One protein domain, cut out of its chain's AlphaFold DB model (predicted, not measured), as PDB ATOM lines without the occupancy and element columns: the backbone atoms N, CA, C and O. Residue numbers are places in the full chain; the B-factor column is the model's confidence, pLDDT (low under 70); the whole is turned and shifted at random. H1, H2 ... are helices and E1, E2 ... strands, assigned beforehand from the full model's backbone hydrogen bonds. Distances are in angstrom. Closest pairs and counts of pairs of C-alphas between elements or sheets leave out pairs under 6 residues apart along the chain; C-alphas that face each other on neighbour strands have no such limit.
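AT A GLANCE: This is residues 206 to 293 of the 294 residues of a protein of Rhizobiales bacterium 63-7 (UniProt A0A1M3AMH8). A small hairpin of two strands, E1 and E2, forms the core, with five short helices set round it: H1 and H5 nearly end to end on one side, H2 and H3 making a corner on the other, and H4 farther out. The printed part has 88 residues, running H1 H2 H3 H4 H5 E1 E2, and is mostly helix, with an antiparallel sheet. It is compact, with a radius of gyration of the C-alphas of 12.1 A and spans of 32 by 30 by 23 A.

HOW THE PARTS SIT: Look first at H1, residues 206 to 212, which touches H5, residues 264 to 273, at a shallow tilt of 14 degrees, the same way; the closest C-alphas, of Ala 212 and Ala 264, are 5.2 A apart. H2, residues 223 to 230, and H3, residues 232 to 238, touch only at the corner, about perpendicular at 74 degrees, closest at C-alphas 229 and 235, 4.6 A. H4, residues 245 to 251, touches no helix. E1, residues 281 to 284, and E2, residues 288 to 292, form a hairpin, with N 282 and O 290 within hydrogen-bond range at 2.9 A. The closest C-alphas of H2 and E2, of His 226 and Gly 288, are 4.4 A apart. Every O i to N i+4 pair is within range in H1, H3, H4 and H5; H2 has 1 of 4, beside 4 of 5 O i to N i+3 pairs.

IN THESE COORDINATES: Find C-alpha 206 at (138.349, 106.786, 17.801), where H1 begins. H5 spans 14.3 A from C-alpha 264 at (142.445, 99.001, 28.653). E2 spans 13.9 A and ends at C-alpha 292, (133.694, 98.162, 32.138).

THE WHOLE: The farthest C-alphas, of Gln 206 and Pro 245, are 33.3 A apart. The printed part has no cut; the link from H4 to H5 is long, and no printed residue is under 70 in pLDDT.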
ATOM      1  N   GLN A 206     137.568 107.712  18.625       97.75
ATOM      2  CA  GLN A 206     138.349 106.786  17.801       97.75
ATOM      3  C   GLN A 206     139.605 106.300  18.528       97.75
ATOM      4  O   GLN A 206     139.945 105.121  18.424       97.75
ATOM      5  N   ALA A 207     140.300 107.179  19.256       97.25
ATOM      6  CA  ALA A 207     141.406 106.772  20.117       97.25
ATOM      7  C   ALA A 207     140.935 105.839  21.232       97.25
ATOM      8  O   ALA A 207     141.536 104.781  21.410       97.25
ATOM      9  N   LEU A 208     139.824 106.158  21.898       98.00
ATOM     10  CA  LEU A 208     139.246 105.312  22.945       98.00
ATOM     11  C   LEU A 208     138.883 103.914  22.430       98.00
ATOM     12  O   LEU A 208     139.234 102.925  23.063       98.00
ATOM     13  N   MET A 209     138.276 103.798  21.244       97.69
ATOM     14  CA  MET A 209     137.995 102.490  20.632       97.69
ATOM     15  C   MET A 209     139.270 101.685  20.350       97.69
ATOM     16  O   MET A 209     139.267 100.465  20.493       97.69
ATOM     17  N   ARG A 210     140.377 102.346  19.978       97.62
ATOM     18  CA  ARG A 210     141.681 101.674  19.842       97.62
ATOM     19  C   ARG A 210     142.233 101.232  21.198       97.62
ATOM     20  O   ARG A 210     142.752 100.127  21.287       97.62
ATOM     21  N   ARG A 211     142.098 102.058  22.243       97.69
ATOM     22  CA  ARG A 211     142.518 101.736  23.622       97.69
ATOM     23  C   ARG A 211     141.711 100.593  24.238       97.69
ATOM     24  O   ARG A 211     142.264  99.834  25.025       97.69
ATOM     25  N   ALA A 212     140.439 100.471  23.869       97.56
ATOM     26  CA  ALA A 212     139.526  99.428  24.328       97.56
ATOM     27  C   ALA A 212     139.775  98.056  23.676       97.56
ATOM     28  O   ALA A 212     139.295  97.036  24.175       97.56
ATOM     29  N   ALA A 213     140.488  98.007  22.544       96.31
ATOM     30  CA  ALA A 213     140.633  96.791  21.753       96.31
ATOM     31  C   ALA A 213     141.245  95.639  22.572       96.31
ATOM     32  O   ALA A 213     142.318  95.776  23.151       96.31
ATOM     33  N   GLY A 214     140.561  94.490  22.590       94.81
ATOM     34  CA  GLY A 214     141.008  93.301  23.325       94.81
ATOM     35  C   GLY A 214     140.692  93.304  24.825       94.81
ATOM     36  O   GLY A 214     141.141  92.399  25.523       94.81
ATOM     37  N   SER A 215     139.927  94.280  25.314       96.06
ATOM     38  CA  SER A 215     139.458  94.363  26.705       96.06
ATOM     39  C   SER A 215     137.936  94.229  26.802       96.06
ATOM     40  O   SER A 215     137.241  94.257  25.783       96.06
ATOM     41  N   ASN A 216     137.418  94.141  28.027       96.44
ATOM     42  CA  ASN A 216     135.982  94.217  28.318       96.44
ATOM     43  C   ASN A 216     135.469  95.659  28.507       96.44
ATOM     44  O   ASN A 216     134.346  95.869  28.960       96.44
ATOM     45  N   TYR A 217     136.271  96.670  28.173       97.56
ATOM     46  CA  TYR A 217     135.880  98.070  28.294       97.56
ATOM     47  C   TYR A 217     135.218  98.606  27.023       97.56
ATOM     48  O   TYR A 217     135.625  98.288  25.905       97.56
ATOM     49  N   VAL A 218     134.225  99.479  27.194       97.31
ATOM     50  CA  VAL A 218     133.472 100.117  26.104       97.31
ATOM     51  C   VAL A 218     133.359 101.629  26.301       97.31
ATOM     52  O   VAL A 218     133.663 102.164  27.368       97.31
ATOM     53  N   LEU A 219     132.912 102.331  25.257       97.38
ATOM     54  CA  LEU A 219     132.477 103.720  25.395       97.38
ATOM     55  C   LEU A 219     131.235 103.784  26.308       97.38
ATOM     56  O   LEU A 219     130.372 102.917  26.180       97.38
ATOM     57  N   PRO A 220     131.131 104.782  27.204       95.69
ATOM     58  CA  PRO A 220     129.928 104.989  28.003       95.69
ATOM     59  C   PRO A 220     128.740 105.407  27.127       95.69
ATOM     60  O   PRO A 220     128.927 106.052  26.095       95.69
ATOM     61  N   ASP A 221     127.523 105.096  27.580       92.75
ATOM     62  CA  ASP A 221     126.283 105.567  26.942       92.75
ATOM     63  C   ASP A 221     126.093 107.088  27.093       92.75
ATOM     64  O   ASP A 221     125.523 107.747  26.225       92.75
ATOM     65  N   GLU A 222     126.588 107.645  28.201       90.69
ATOM     66  CA  GLU A 222     126.464 109.057  28.561       90.69
ATOM     67  C   GLU A 222     127.742 109.826  28.184       90.69
ATOM     68  O   GLU A 222     128.787 109.688  28.829       90.69
ATOM     69  N   ASP A 223     127.655 110.673  27.154       91.62
ATOM     70  CA  ASP A 223     128.798 111.429  26.611       91.62
ATOM     71  C   ASP A 223     129.436 112.385  27.640       91.62
ATOM     72  O   ASP A 223     130.646 112.629  27.592       91.62
ATOM     73  N   ASP A 224     128.655 112.885  28.603       91.44
ATOM     74  CA  ASP A 224     129.116 113.815  29.642       91.44
ATOM     75  C   ASP A 224     130.199 113.202  30.551       91.44
ATOM     76  O   ASP A 224     131.031 113.931  31.101       91.44
ATOM     77  N   LEU A 225     130.267 111.867  30.670       93.00
ATOM     78  CA  LEU A 225     131.302 111.182  31.461       93.00
ATOM     79  C   LEU A 225     132.705 111.493  30.941       93.00
ATOM     80  O   LEU A 225     133.651 111.563  31.728       93.00
ATOM     81  N   HIS A 226     132.853 111.721  29.635       97.00
ATOM     82  CA  HIS A 226     134.145 112.020  29.030       97.00
ATOM     83  C   HIS A 226     134.799 113.280  29.594       97.00
ATOM     84  O   HIS A 226     136.030 113.330  29.678       97.00
ATOM     85  N   ALA A 227     134.001 114.248  30.056       95.62
ATOM     86  CA  ALA A 227     134.500 115.476  30.663       95.62
ATOM     87  C   ALA A 227     135.416 115.208  31.866       95.62
ATOM     88  O   ALA A 227     136.306 116.014  32.140       95.62
ATOM     89  N   SER A 228     135.241 114.072  32.554       94.25
ATOM     90  CA  SER A 228     136.095 113.672  33.675       94.25
ATOM     91  C   SER A 228     137.542 113.362  33.276       94.25
ATOM     92  O   SER A 228     138.408 113.421  34.137       94.25
ATOM     93  N   ALA A 229     137.831 113.095  31.997       96.94
ATOM     94  CA  ALA A 229     139.178 112.791  31.501       96.94
ATOM     95  C   ALA A 229     139.699 113.781  30.447       96.94
ATOM     96  O   ALA A 229     140.915 113.938  30.305       96.94
ATOM     97  N   THR A 230     138.812 114.426  29.680       97.38
ATOM     98  CA  THR A 230     139.216 115.326  28.586       97.38
ATOM     99  C   THR A 230     139.712 116.682  29.077       97.38
ATOM    100  O   THR A 230     140.551 117.295  28.418       97.38
ATOM    101  N   ASP A 231     139.237 117.142  30.236       96.38
ATOM    102  CA  ASP A 231     139.751 118.332  30.909       96.38
ATOM    103  C   ASP A 231     140.824 117.950  31.954       96.38
ATOM    104  O   ASP A 231     140.563 117.094  32.807       96.38
ATOM    105  N   PRO A 232     142.023 118.565  31.934       94.62
ATOM    106  CA  PRO A 232     143.106 118.217  32.856       94.62
ATOM    107  C   PRO A 232     142.760 118.399  34.337       94.62
ATOM    108  O   PRO A 232     143.186 117.594  35.166       94.62
ATOM    109  N   ASP A 233     141.982 119.427  34.690       94.44
ATOM    110  CA  ASP A 233     141.590 119.651  36.080       94.44
ATOM    111  C   ASP A 233     140.556 118.628  36.538       94.44
ATOM    112  O   ASP A 233     140.668 118.113  37.649       94.44
ATOM    113  N   ASN A 234     139.561 118.323  35.700       94.06
ATOM    114  CA  ASN A 234     138.596 117.263  35.988       94.06
ATOM    115  C   ASN A 234     139.307 115.919  36.187       94.06
ATOM    116  O   ASN A 234     139.039 115.245  37.179       94.06
ATOM    117  N   CYS A 235     140.253 115.576  35.308       94.75
ATOM    118  CA  CYS A 235     141.023 114.333  35.389       94.75
ATOM    119  C   CYS A 235     141.838 114.264  36.682       94.75
ATOM    120  O   CYS A 235     141.783 113.271  37.409       94.75
ATOM    121  N   ARG A 236     142.513 115.362  37.043       93.69
ATOM    122  CA  ARG A 236     143.247 115.470  38.309       93.69
ATOM    123  C   ARG A 236     142.332 115.321  39.528       93.69
ATOM    124  O   ARG A 236     142.723 114.673  40.491       93.69
ATOM    125  N   ILE A 237     141.149 115.938  39.516       91.38
ATOM    126  CA  ILE A 237     140.184 115.848  40.624       91.38
ATOM    127  C   ILE A 237     139.633 114.422  40.735       91.38
ATOM    128  O   ILE A 237     139.624 113.865  41.828       91.38
ATOM    129  N   ALA A 238     139.226 113.817  39.619       90.19
ATOM    130  CA  ALA A 238     138.686 112.460  39.580       90.19
ATOM    131  C   ALA A 238     139.724 111.398  39.998       90.19
ATOM    132  O   ALA A 238     139.382 110.444  40.693       90.19
ATOM    133  N   GLY A 239     140.998 111.590  39.636       89.12
ATOM    134  CA  GLY A 239     142.116 110.745  40.074       89.12
ATOM    135  C   GLY A 239     142.637 111.028  41.483       89.12
ATOM    136  O   GLY A 239     143.504 110.306  41.965       89.12
ATOM    137  N   GLY A 240     142.135 112.065  42.161       89.62
ATOM    138  CA  GLY A 240     142.585 112.464  43.499       89.62
ATOM    139  C   GLY A 240     142.115 111.546  44.635       89.62
ATOM    140  O   GLY A 240     142.470 111.783  45.789       89.62
ATOM    141  N   GLY A 241     141.325 110.517  44.319       89.88
ATOM    142  CA  GLY A 241     140.691 109.609  45.272       89.88
ATOM    143  C   GLY A 241     139.186 109.851  45.403       89.88
ATOM    144  O   GLY A 241     138.579 110.617  44.654       89.88
ATOM    145  N   SER A 242     138.564 109.171  46.361       90.50
ATOM    146  CA  SER A 242     137.122 109.273  46.589       90.50
ATOM    147  C   SER A 242     136.726 110.571  47.294       90.50
ATOM    148  O   SER A 242     137.206 110.874  48.384       90.50
ATOM    149  N   LEU A 243     135.778 111.302  46.703       89.44
ATOM    150  CA  LEU A 243     135.291 112.581  47.236       89.44
ATOM    151  C   LEU A 243     134.064 112.452  48.150       89.44
ATOM    152  O   LEU A 243     133.759 113.395  48.873       89.44
ATOM    153  N   TYR A 244     133.338 111.334  48.095       89.75
ATOM    154  CA  TYR A 244     132.098 111.103  48.848       89.75
ATOM    155  C   TYR A 244     131.806 109.595  48.998       89.75
ATOM    156  O   TYR A 244     132.355 108.808  48.225       89.75
ATOM    157  N   PRO A 245     130.972 109.146  49.964       87.12
ATOM    158  CA  PRO A 245     130.711 107.726  50.214       87.12
ATOM    159  C   PRO A 245     130.281 106.923  48.984       87.12
ATOM    160  O   PRO A 245     130.844 105.860  48.732       87.12
ATOM    161  N   ASP A 246     129.351 107.441  48.181       87.19
ATOM    162  CA  ASP A 246     128.871 106.739  46.985       87.19
ATOM    163  C   ASP A 246     129.970 106.561  45.930       87.19
ATOM    164  O   ASP A 246     129.998 105.542  45.245       87.19
ATOM    165  N   HIS A 247     130.939 107.481  45.853       88.06
ATOM    166  CA  HIS A 247     132.134 107.302  45.025       88.06
ATOM    167  C   HIS A 247     132.854 106.008  45.429       88.06
ATOM    168  O   HIS A 247     133.169 105.193  44.570       88.06
ATOM    169  N   VAL A 248     133.043 105.770  46.732       88.62
ATOM    170  CA  VAL A 248     133.690 104.549  47.240       88.62
ATOM    171  C   VAL A 248     132.888 103.299  46.885       88.62
ATOM    172  O   VAL A 248     133.468 102.286  46.500       88.62
ATOM    173  N   ILE A 249     131.562 103.364  47.014       87.06
ATOM    174  CA  ILE A 249     130.670 102.228  46.748       87.06
ATOM    175  C   ILE A 249     130.681 101.840  45.266       87.06
ATOM    176  O   ILE A 249     130.722 100.650  44.961       87.06
ATOM    177  N   PHE A 250     130.646 102.819  44.358       87.38
ATOM    178  CA  PHE A 250     130.495 102.557  42.925       87.38
ATOM    179  C   PHE A 250     131.813 102.508  42.154       87.38
ATOM    180  O   PHE A 250     131.886 101.780  41.171       87.38
ATOM    181  N   LEU A 251     132.836 103.260  42.568       88.50
ATOM    182  CA  LEU A 251     134.111 103.395  41.848       88.50
ATOM    183  C   LEU A 251     135.323 102.894  42.653       88.50
ATOM    184  O   LEU A 251     136.419 102.813  42.113       88.50
ATOM    185  N   GLY A 252     135.148 102.519  43.925       86.25
ATOM    186  CA  GLY A 252     136.248 102.096  44.796       86.25
ATOM    187  C   GLY A 252     137.047 103.275  45.365       86.25
ATOM    188  O   GLY A 252     136.562 104.399  45.430       86.25
ATOM    189  N   GLN A 253     138.283 103.021  45.813       82.00
ATOM    190  CA  GLN A 253     139.122 104.025  46.506       82.00
ATOM    191  C   GLN A 253     139.545 105.218  45.628       82.00
ATOM    192  O   GLN A 253     140.062 106.215  46.133       82.00
ATOM    193  N   GLY A 254     139.325 105.126  44.321       84.38
ATOM    194  CA  GLY A 254     139.585 106.177  43.355       84.38
ATOM    195  C   GLY A 254     139.405 105.650  41.941       84.38
ATOM    196  O   GLY A 254     139.162 104.461  41.733       84.38
ATOM    197  N   VAL A 255     139.542 106.546  40.973       91.38
ATOM    198  CA  VAL A 255     139.426 106.209  39.559       91.38
ATOM    199  C   VAL A 255     140.805 105.907  38.978       91.38
ATOM    200  O   VAL A 255     141.753 106.663  39.192       91.38
ATOM    201  N   THR A 256     140.915 104.822  38.215       94.19
ATOM    202  CA  THR A 256     142.156 104.467  37.519       94.19
ATOM    203  C   THR A 256     142.384 105.400  36.331       94.19
ATOM    204  O   THR A 256     141.530 105.522  35.448       94.19
ATOM    205  N   ILE A 257     143.555 106.039  36.298       96.44
ATOM    206  CA  ILE A 257     144.028 106.853  35.176       96.44
ATOM    207  C   ILE A 257     145.053 106.035  34.396       96.44
ATOM    208  O   ILE A 257     146.014 105.550  34.986       96.44
ATOM    209  N   ALA A 258     144.840 105.899  33.090       97.12
ATOM    210  CA  ALA A 258     145.752 105.194  32.202       97.12
ATOM    211  C   ALA A 258     147.041 105.994  31.969       97.12
ATOM    212  O   ALA A 258     146.999 107.209  31.729       97.12
ATOM    213  N   GLU A 259     148.175 105.297  31.956       96.31
ATOM    214  CA  GLU A 259     149.449 105.868  31.506       96.31
ATOM    215  C   GLU A 259     149.421 106.159  29.984       96.31
ATOM    216  O   GLU A 259     148.636 105.553  29.247       96.31
ATOM    217  N   PRO A 260     150.275 107.065  29.454       93.88
ATOM    218  CA  PRO A 260     150.191 107.542  28.066       93.88
ATOM    219  C   PRO A 260     150.139 106.456  26.984       93.88
ATOM    220  O   PRO A 260     149.471 106.643  25.966       93.88
ATOM    221  N   ASP A 261     150.814 105.327  27.194       93.81
ATOM    222  CA  ASP A 261     150.889 104.217  26.237       93.81
ATOM    223  C   ASP A 261     150.065 102.993  26.656       93.81
ATOM    224  O   ASP A 261     149.949 102.047  25.882       93.81
ATOM    225  N   GLU A 262     149.404 103.042  27.807       96.62
ATOM    226  CA  GLU A 262     148.661 101.918  28.369       96.62
ATOM    227  C   GLU A 262     147.318 101.701  27.654       96.62
ATOM    228  O   GLU A 262     146.618 102.650  27.274       96.62
ATOM    229  N   THR A 263     146.954 100.446  27.405       97.81
ATOM    230  CA  THR A 263     145.638 100.077  26.866       97.81
ATOM    231  C   THR A 263     144.708  99.597  27.974       97.81
ATOM    232  O   THR A 263     145.145  99.208  29.056       97.81
ATOM    233  N   ALA A 264     143.401  99.572  27.707       97.50
ATOM    234  CA  ALA A 264     142.445  99.001  28.653       97.50
ATOM    235  C   ALA A 264     142.716  97.505  28.902       97.50
ATOM    236  O   ALA A 264     142.499  97.024  30.011       97.50
ATOM    237  N   HIS A 265     143.243  96.790  27.899       96.94
ATOM    238  CA  HIS A 265     143.658  95.395  28.038       96.94
ATOM    239  C   HIS A 265     144.833  95.242  29.013       96.94
ATOM    240  O   HIS A 265     144.808  94.345  29.851       96.94
ATOM    241  N   ASP A 266     145.832  96.128  28.936       97.38
ATOM    242  CA  ASP A 266     146.989  96.101  29.843       97.38
ATOM    243  C   ASP A 266     146.552  96.324  31.297       97.38
ATOM    244  O   ASP A 266     146.956  95.573  32.188       97.38
ATOM    245  N   ILE A 267     145.660  97.298  31.523       96.31
ATOM    246  CA  ILE A 267     145.093  97.592  32.848       96.31
ATOM    247  C   ILE A 267     144.303  96.387  33.360       96.31
ATOM    248  O   ILE A 267     144.536  95.914  34.473       96.31
ATOM    249  N   GLU A 268     143.389  95.854  32.547       95.19
ATOM    250  CA  GLU A 268     142.569  94.695  32.904       95.19
ATOM    251  C   GLU A 268     143.432  93.477  33.270       95.19
ATOM    252  O   GLU A 268     143.224  92.850  34.316       95.19
ATOM    253  N   ALA A 269     144.449  93.176  32.459       94.94
ATOM    254  CA  ALA A 269     145.396  92.098  32.715       94.94
ATOM    255  C   ALA A 269     146.189  92.330  34.013       94.94
ATOM    256  O   ALA A 269     146.381  91.393  34.794       94.94
ATOM    257  N   GLY A 270     146.604  93.570  34.283       95.12
ATOM    258  CA  GLY A 270     147.277  93.956  35.522       95.12
ATOM    259  C   GLY A 270     146.425  93.687  36.764       95.12
ATOM    260  O   GLY A 270     146.909  93.090  37.728       95.12
ATOM    261  N   PHE A 271     145.142  94.051  36.740       93.69
ATOM    262  CA  PHE A 271     144.212  93.752  37.837       93.69
ATOM    263  C   PHE A 271     144.012  92.240  38.014       93.69
ATOM    264  O   PHE A 271     144.104  91.739  39.139       93.69
ATOM    265  N   ALA A 272     143.848  91.495  36.916       92.81
ATOM    266  CA  ALA A 272     143.678  90.044  36.950       92.81
ATOM    267  C   ALA A 272     144.889  89.312  37.562       92.81
ATOM    268  O   ALA A 272     144.712  88.429  38.402       92.81
ATOM    269  N   VAL A 273     146.119  89.705  37.204       95.06
ATOM    270  CA  VAL A 273     147.360  89.129  37.765       95.06
ATOM    271  C   VAL A 273     147.452  89.331  39.280       95.06
ATOM    272  O   VAL A 273     147.977  88.471  39.986       95.06
ATOM    273  N   ASN A 274     146.904  90.433  39.794       92.38
ATOM    274  CA  ASN A 274     146.881  90.742  41.223       92.38
ATOM    275  C   ASN A 274     145.648  90.174  41.954       92.38
ATOM    276  O   ASN A 274     145.483  90.418  43.150       92.38
ATOM    277  N   GLY A 275     144.782  89.421  41.266       92.75
ATOM    278  CA  GLY A 275     143.546  88.881  41.838       92.75
ATOM    279  C   GLY A 275     142.529  89.962  42.219       92.75
ATOM    280  O   GLY A 275     141.727  89.753  43.128       92.75
ATOM    281  N   LEU A 276     142.586  91.122  41.560       91.38
ATOM    282  CA  LEU A 276     141.703  92.261  41.790       91.38
ATOM    283  C   LEU A 276     140.606  92.315  40.721       91.38
ATOM    284  O   LEU A 276     140.803  91.907  39.577       91.38
ATOM    285  N   THR A 277     139.443  92.847  41.090       91.00
ATOM    286  CA  THR A 277     138.364  93.135  40.137       91.00
ATOM    287  C   THR A 277     138.750  94.337  39.271       91.00
ATOM    288  O   THR A 277     139.183  95.341  39.842       91.00
ATOM    289  N   PRO A 278     138.588  94.274  37.935       92.88
ATOM    290  CA  PRO A 278     138.830  95.420  37.066       92.88
ATOM    291  C   PRO A 278     138.038  96.656  37.516       92.88
ATOM    292  O   PRO A 278     136.888  96.523  37.949       92.88
ATOM    293  N   PRO A 279     138.625  97.860  37.436       93.25
ATOM    294  CA  PRO A 279     137.939  99.081  37.830       93.25
ATOM    295  C   PRO A 279     136.740  99.337  36.901       93.25
ATOM    296  O   PRO A 279     136.849  99.148  35.689       93.25
ATOM    297  N   PRO A 280     135.601  99.821  37.419       93.44
ATOM    298  CA  PRO A 280     134.399 100.032  36.608       93.44
ATOM    299  C   PRO A 280     134.561 101.156  35.575       93.44
ATOM    300  O   PRO A 280     133.794 101.230  34.616       93.44
ATOM    301  N   LEU A 281     135.551 102.034  35.763       94.44
ATOM    302  CA  LEU A 281     135.774 103.223  34.953       94.44
ATOM    303  C   LEU A 281     137.278 103.502  34.813       94.44
ATOM    304  O   LEU A 281     138.015 103.445  35.798       94.44
ATOM    305  N   LEU A 282     137.710 103.820  33.591       96.31
ATOM    306  CA  LEU A 282     139.081 104.195  33.239       96.31
ATOM    307  C   LEU A 282     139.110 105.593  32.623       96.31
ATOM    308  O   LEU A 282     138.378 105.863  31.665       96.31
ATOM    309  N   LEU A 283     139.998 106.459  33.114       97.50
ATOM    310  CA  LEU A 283     140.270 107.759  32.495       97.50
ATOM    311  C   LEU A 283     141.482 107.651  31.572       97.50
ATOM    312  O   LEU A 283     142.569 107.283  32.010       97.50
ATOM    313  N   PHE A 284     141.312 108.046  30.313       98.00
ATOM    314  CA  PHE A 284     142.402 108.252  29.363       98.00
ATOM    315  C   PHE A 284     142.603 109.763  29.200       98.00
ATOM    316  O   PHE A 284     141.784 110.410  28.533       98.00
ATOM    317  N   PRO A 285     143.653 110.353  29.808       97.69
ATOM    318  CA  PRO A 285     143.850 111.799  29.823       97.69
ATOM    319  C   PRO A 285     143.759 112.430  28.430       97.69
ATOM    320  O   PRO A 285     144.337 111.921  27.467       97.69
ATOM    321  N   ALA A 286     143.015 113.535  28.331       96.62
ATOM    322  CA  ALA A 286     142.723 114.277  27.099       96.62
ATOM    323  C   ALA A 286     141.948 113.507  26.005       96.62
ATOM    324  O   ALA A 286     141.577 114.110  25.001       96.62
ATOM    325  N   GLN A 287     141.669 112.211  26.181       97.44
ATOM    326  CA  GLN A 287     140.940 111.389  25.206       97.44
ATOM    327  C   GLN A 287     139.499 111.141  25.644       97.44
ATOM    328  O   GLN A 287     138.587 111.275  24.833       97.44
ATOM    329  N   GLY A 288     139.284 110.793  26.912       98.06
ATOM    330  CA  GLY A 288     137.965 110.511  27.465       98.06
ATOM    331  C   GLY A 288     137.974 109.279  28.359       98.06
ATOM    332  O   GLY A 288     138.962 108.984  29.024       98.06
ATOM    333  N   VAL A 289     136.848 108.579  28.407       97.81
ATOM    334  CA  VAL A 289     136.565 107.561  29.426       97.81
ATOM    335  C   VAL A 289     136.138 106.270  28.761       97.81
ATOM    336  O   VAL A 289     135.419 106.308  27.760       97.81
ATOM    337  N   LEU A 290     136.551 105.150  29.345       97.69
ATOM    338  CA  LEU A 290     135.974 103.842  29.074       97.69
ATOM    339  C   LEU A 290     135.334 103.280  30.347       97.69
ATOM    340  O   LEU A 290     135.845 103.494  31.448       97.69
ATOM    341  N   VAL A 291     134.238 102.544  30.192       96.25
ATOM    342  CA  VAL A 291     133.529 101.867  31.287       96.25
ATOM    343  C   VAL A 291     133.581 100.361  31.093       96.25
ATOM    344  O   VAL A 291     133.601  99.878  29.960       96.25
ATOM    345  N   PHE A 292     133.661  99.619  32.191       93.81
ATOM    346  CA  PHE A 292     133.694  98.162  32.138       93.81
ATOM    347  C   PHE A 292     132.313  97.636  31.738       93.81
ATOM    348  O   PHE A 292     131.308  98.020  32.338       93.81
ATOM    349  N   TRP A 293     132.256  96.781  30.718       77.94
ATOM    350  CA  TRP A 293     131.016  96.138  30.296       77.94
ATOM    351  C   TRP A 293     130.599  95.103  31.347       77.94
ATOM    352  O   TRP A 293     131.254  94.070  31.500       77.94
TER     353      TRP A 293